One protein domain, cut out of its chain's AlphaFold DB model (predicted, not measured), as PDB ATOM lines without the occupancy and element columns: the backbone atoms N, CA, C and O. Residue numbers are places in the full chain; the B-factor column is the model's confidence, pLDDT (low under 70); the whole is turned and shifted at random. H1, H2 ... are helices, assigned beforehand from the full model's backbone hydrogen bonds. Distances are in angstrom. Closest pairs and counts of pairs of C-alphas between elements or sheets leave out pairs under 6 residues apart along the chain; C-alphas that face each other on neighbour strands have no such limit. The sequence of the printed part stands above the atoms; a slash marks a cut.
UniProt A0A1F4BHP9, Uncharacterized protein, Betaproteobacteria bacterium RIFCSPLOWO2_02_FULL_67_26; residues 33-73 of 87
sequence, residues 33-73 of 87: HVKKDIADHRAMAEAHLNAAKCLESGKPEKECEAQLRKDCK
ATOM      1  N   HIS A  33      27.553  22.195  47.672       87.81
ATOM      2  CA  HIS A  33      29.012  22.244  47.569       87.81
ATOM      3  C   HIS A  33      29.645  20.957  48.104       87.81
ATOM      4  O   HIS A  33      30.397  20.303  47.394       87.81
ATOM      5  N   VAL A  34      29.247  20.513  49.300       89.31
ATOM      6  CA  VAL A  34      29.753  19.273  49.906       89.31
ATOM      7  C   VAL A  34      29.435  18.056  49.036       89.31
ATOM      8  O   VAL A  34      30.293  17.203  48.829       89.31
ATOM      9  N   LYS A  35      28.221  17.958  48.480       92.38
ATOM     10  CA  LYS A  35      27.869  16.868  47.554       92.38
ATOM     11  C   LYS A  35      28.726  16.895  46.291       92.38
ATOM     12  O   LYS A  35      29.125  15.828  45.827       92.38
ATOM     13  N   LYS A  36      28.995  18.085  45.747       91.81
ATOM     14  CA  LYS A  36      29.861  18.260  44.582       91.81
ATOM     15  C   LYS A  36      31.297  17.845  44.891       91.81
ATOM     16  O   LYS A  36      31.825  17.018  44.159       91.81
ATOM     17  N   ASP A  37      31.872  18.310  45.994       91.50
ATOM     18  CA  ASP A  37      33.228  17.929  46.403       91.50
ATOM     19  C   ASP A  37      33.345  16.414  46.570       91.50
ATOM     20  O   ASP A  37      34.264  15.788  46.050       91.50
ATOM     21  N   ILE A  38      32.372  15.788  47.238       93.62
ATOM     22  CA  ILE A  38      32.328  14.331  47.395       93.62
ATOM     23  C   ILE A  38      32.308  13.625  46.029       93.62
ATOM     24  O   ILE A  38      32.966  12.596  45.865       93.62
ATOM     25  N   ALA A  39      31.536  14.132  45.065       94.62
ATOM     26  CA  ALA A  39      31.470  13.558  43.725       94.62
ATOM     27  C   ALA A  39      32.807  13.712  42.982       94.62
ATOM     28  O   ALA A  39      33.316  12.725  42.449       94.62
ATOM     29  N   ASP A  40      33.402  14.904  43.022       93.44
ATOM     30  CA  ASP A  40      34.678  15.207  42.372       93.44
ATOM     31  C   ASP A  40      35.809  14.337  42.968       93.44
ATOM     32  O   ASP A  40      36.560  13.695  42.231       93.44
ATOM     33  N   HIS A  41      35.863  14.187  44.298       95.00
ATOM     34  CA  HIS A  41      36.830  13.317  44.979       95.00
ATOM     35  C   HIS A  41      36.671  11.834  44.626       95.00
ATOM     36  O   HIS A  41      37.667  11.123  44.473       95.00
ATOM     37  N   ARG A  42      35.435  11.343  44.483       96.25
ATOM     38  CA  ARG A  42      35.188   9.957  44.058       96.25
ATOM     39  C   ARG A  42      35.634   9.724  42.620       96.25
ATOM     40  O   ARG A  42      36.278   8.713  42.356       96.25
ATOM     41  N   ALA A  43      35.353  10.668  41.726       95.94
ATOM     42  CA  ALA A  43      35.785  10.592  40.335       95.94
ATOM     43  C   ALA A  43      37.322  10.616  40.210       95.94
ATOM     44  O   ALA A  43      37.894   9.843  39.443       95.94
ATOM     45  N   MET A  44      38.016  11.420  41.026       94.75
ATOM     46  CA  MET A  44      39.483  11.381  41.114       94.75
ATOM     47  C   MET A  44      40.003  10.013  41.573       94.75
ATOM     48  O   MET A  44      40.942   9.478  40.983       94.75
ATOM     49  N   ALA A  45      39.404   9.434  42.618       96.00
ATOM     50  CA  ALA A  45      39.803   8.122  43.122       96.00
ATOM     51  C   ALA A  45      39.634   7.028  42.055       96.00
ATOM     52  O   ALA A  45      40.511   6.179  41.892       96.00
ATOM     53  N   GLU A  46      38.546   7.079  41.286       97.19
ATOM     54  CA  GLU A  46      38.308   6.168  40.167       97.19
ATOM     55  C   GLU A  46      39.344   6.342  39.046       97.19
ATOM     56  O   GLU A  46      39.896   5.350  38.572       97.19
ATOM     57  N   ALA A  47      39.685   7.580  38.673       96.19
ATOM     58  CA  ALA A  47      40.722   7.851  37.677       96.19
ATOM     59  C   ALA A  47      42.082   7.254  38.089       96.19
ATOM     60  O   ALA A  47      42.777   6.635  37.280       96.19
ATOM     61  N   HIS A  48      42.445   7.374  39.367       96.50
ATOM     62  CA  HIS A  48      43.668   6.774  39.898       96.50
ATOM     63  C   HIS A  48      43.610   5.248  39.970       96.50
ATOM     64  O   HIS A  48      44.598   4.588  39.648       96.50
ATOM     65  N   LEU A  49      42.459   4.671  40.319       97.25
ATOM     66  CA  LEU A  49      42.259   3.225  40.275       97.25
ATOM     67  C   LEU A  49      42.384   2.683  38.842       97.25
ATOM     68  O   LEU A  49      42.997   1.640  38.630       97.25
ATOM     69  N   ASN A  50      41.847   3.390  37.847       97.50
ATOM     70  CA  ASN A  50      41.967   3.012  36.439       97.50
ATOM     71  C   ASN A  50      43.418   3.088  35.949       97.50
ATOM     72  O   ASN A  50      43.872   2.196  35.232       97.50
ATOM     73  N   ALA A  51      44.171   4.101  36.384       96.00
ATOM     74  CA  ALA A  51      45.604   4.186  36.117       96.00
ATOM     75  C   ALA A  51      46.373   3.006  36.741       96.00
ATOM     76  O   ALA A  51      47.202   2.403  36.063       96.00
ATOM     77  N   ALA A  52      46.054   2.626  37.983       96.81
ATOM     78  CA  ALA A  52      46.641   1.455  38.634       96.81
ATOM     79  C   ALA A  52      46.342   0.161  37.859       96.81
ATOM     80  O   ALA A  52      47.264  -0.567  37.508       96.81
ATOM     81  N   LYS A  53      45.081  -0.071  37.474       98.25
ATOM     82  CA  LYS A  53      44.683  -1.227  36.649       98.25
ATOM     83  C   LYS A  53      45.373  -1.255  35.283       98.25
ATOM     84  O   LYS A  53      45.723  -2.317  34.778       98.25
ATOM     85  N   CYS A  54      45.577  -0.090  34.669       98.12
ATOM     86  CA  CYS A  54      46.339   0.017  33.427       98.12
ATOM     87  C   CYS A  54      47.776  -0.488  33.620       98.12
ATOM     88  O   CYS A  54      48.245  -1.301  32.823       98.12
ATOM     89  N   LEU A  55      48.443  -0.090  34.707       97.19
ATOM     90  CA  LEU A  55      49.784  -0.574  35.043       97.19
ATOM     91  C   LEU A  55      49.789  -2.078  35.351       97.19
ATOM     92  O   LEU A  55      50.645  -2.799  34.842       97.19
ATOM     93  N   GLU A  56      48.804  -2.575  36.105       98.12
ATOM     94  CA  GLU A  56      48.629  -4.008  36.398       98.12
ATOM     95  C   GLU A  56      48.473  -4.853  35.124       98.12
ATOM     96  O   GLU A  56      48.901  -6.004  35.086       98.12
ATOM     97  N   SER A  57      47.919  -4.278  34.051       97.88
ATOM     98  CA  SER A  57      47.799  -4.945  32.748       97.88
ATOM     99  C   SER A  57      49.108  -5.013  31.944       97.88
ATOM    100  O   SER A  57      49.120  -5.537  30.831       97.88
ATOM    101  N   GLY A  58      50.211  -4.477  32.481       97.19
ATOM    102  CA  GLY A  58      51.526  -4.465  31.836       97.19
ATOM    103  C   GLY A  58      51.689  -3.388  30.761       97.19
ATOM    104  O   GLY A  58      52.651  -3.424  29.992       97.19
ATOM    105  N   LYS A  59      50.761  -2.428  30.677       97.50
ATOM    106  CA  LYS A  59      50.876  -1.290  29.759       97.50
ATOM    107  C   LYS A  59      51.995  -0.340  30.196       97.50
ATOM    108  O   LYS A  59      52.257  -0.203  31.392       97.50
ATOM    109  N   PRO A  60      52.641   0.356  29.245       96.75
ATOM    110  CA  PRO A  60      53.685   1.310  29.577       96.75
ATOM    111  C   PRO A  60      53.113   2.470  30.394       96.75
ATOM    112  O   PRO A  60      52.062   3.023  30.066       96.75
ATOM    113  N   GLU A  61      53.860   2.901  31.408       94.12
ATOM    114  CA  GLU A  61      53.476   3.984  32.321       94.12
ATOM    115  C   GLU A  61      53.018   5.247  31.582       94.12
ATOM    116  O   GLU A  61      51.975   5.812  31.896       94.12
ATOM    117  N   LYS A  62      53.720   5.626  30.508       94.38
ATOM    118  CA  LYS A  62      53.363   6.768  29.652       94.38
ATOM    119  C   LYS A  62      51.939   6.688  29.080       94.38
ATOM    120  O   LYS A  62      51.291   7.723  28.919       94.38
ATOM    121  N   GLU A  63      51.462   5.493  28.733       96.62
ATOM    122  CA  GLU A  63      50.093   5.277  28.249       96.62
ATOM    123  C   GLU A  63      49.089   5.424  29.398       96.62
ATOM    124  O   GLU A  63      48.101   6.148  29.259       96.62
ATOM    125  N   CYS A  64      49.386   4.830  30.554       96.50
ATOM    126  CA  CYS A  64      48.536   4.906  31.741       96.50
ATOM    127  C   CYS A  64      48.442   6.333  32.304       96.50
ATOM    128  O   CYS A  64      47.350   6.794  32.630       96.50
ATOM    129  N   GLU A  65      49.539   7.093  32.320       93.81
ATOM    130  CA  GLU A  65      49.534   8.520  32.661       93.81
ATOM    131  C   GLU A  65      48.738   9.354  31.650       93.81
ATOM    132  O   GLU A  65      48.071  10.329  32.009       93.81
ATOM    133  N   ALA A  66      48.816   9.018  30.360       94.19
ATOM    134  CA  ALA A  66      48.034   9.704  29.341       94.19
ATOM    135  C   ALA A  66      46.533   9.446  29.519       94.19
ATOM    136  O   ALA A  66      45.749  10.368  29.293       94.19
ATOM    137  N   GLN A  67      46.148   8.241  29.944       94.62
ATOM    138  CA  GLN A  67      44.768   7.914  30.288       94.62
ATOM    139  C   GLN A  67      44.320   8.638  31.564       94.62
ATOM    140  O   GLN A  67      43.320   9.347  31.525       94.62
ATOM    141  N   LEU A  68      45.121   8.602  32.635       94.81
ATOM    142  CA  LEU A  68      44.857   9.334  33.880       94.81
ATOM    143  C   LEU A  68      44.591  10.828  33.631       94.81
ATOM    144  O   LEU A  68      43.669  11.410  34.198       94.81
ATOM    145  N   ARG A  69      45.374  11.461  32.748       93.31
ATOM    146  CA  ARG A  69      45.180  12.872  32.370       93.31
ATOM    147  C   ARG A  69      43.860  13.146  31.668       93.31
ATOM    148  O   ARG A  69      43.359  14.261  31.773       93.31
ATOM    149  N   LYS A  70      43.346  12.186  30.899       94.00
ATOM    150  CA  LYS A  70      42.037  12.307  30.252       94.00
ATOM    151  C   LYS A  70      40.934  12.153  31.291       94.00
ATOM    152  O   LYS A  70      40.055  13.005  31.340       94.00
ATOM    153  N   ASP A  71      41.047  11.140  32.145       94.31
ATOM    154  CA  ASP A  71      40.031  10.789  33.140       94.31
ATOM    155  C   ASP A  71      39.902  11.853  34.237       94.31
ATOM    156  O   ASP A  71      38.804  12.141  34.697       94.31
ATOM    157  N   CYS A  72      41.008  12.502  34.613       94.38
ATOM    158  CA  CYS A  72      41.017  13.542  35.641       94.38
ATOM    159  C   CYS A  72      40.918  14.985  35.097       94.38
ATOM    160  O   CYS A  72      41.017  15.963  35.847       94.38
ATOM    161  N   LYS A  73      40.723  15.174  33.785       90.94
ATOM    162  CA  LYS A  73      40.669  16.521  33.200       90.94
ATOM    163  C   LYS A  73      39.494  17.318  33.782       90.94
ATOM    164  O   LYS A  73      38.340  17.002  33.531       90.94
TER     165      LYS A  73
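This is residues 33 to 73 of the 87 residues of an uncharacterized protein of Betaproteobacteria bacterium RIFCSPLOWO2_02_FULL_67_26 (UniProt A0A1F4BHP9). A helical hairpin with unequal arms: the long helix H1 makes the length, and after a tight turn the shorter H2 folds back along its later part. The first residues of H1, 33 to 39, stick out free of H2. The printed part has 41 residues with two named helices, H1 then H2, and no named strand; the class is all helix. It is loose, with a radius of gyration of the C-alphas of 11.6 A, and a rod spanning 38 by 16 by 7 A.

H1, residues 33 to 56, begins with C-alpha 33 at (29.012, 22.244, 47.569) and is 34.6 A long from first to last C-alpha. H2, residues 61 to 71, is 15.1 A long and ends with C-alpha 71 at (40.031, 10.789, 33.140).

H1 touches H2 with residues 47 to 55 alone; the closest C-alphas, those of Ala 51 and Cys 64, are 5.3 A apart. The two form a helical hairpin, running opposite ways at a shallow tilt of 23 degrees. In H1 and H2 every O i to N i+4 pair is within hydrogen-bond range.

The two C-alphas farthest apart, those of His 33 and Gly 58, are 38.3 A apart. The printed part has no cut, and the link from H1 to H2 is tight. The mean pLDDT of the printed part is 95.0, and no printed residue is under 70.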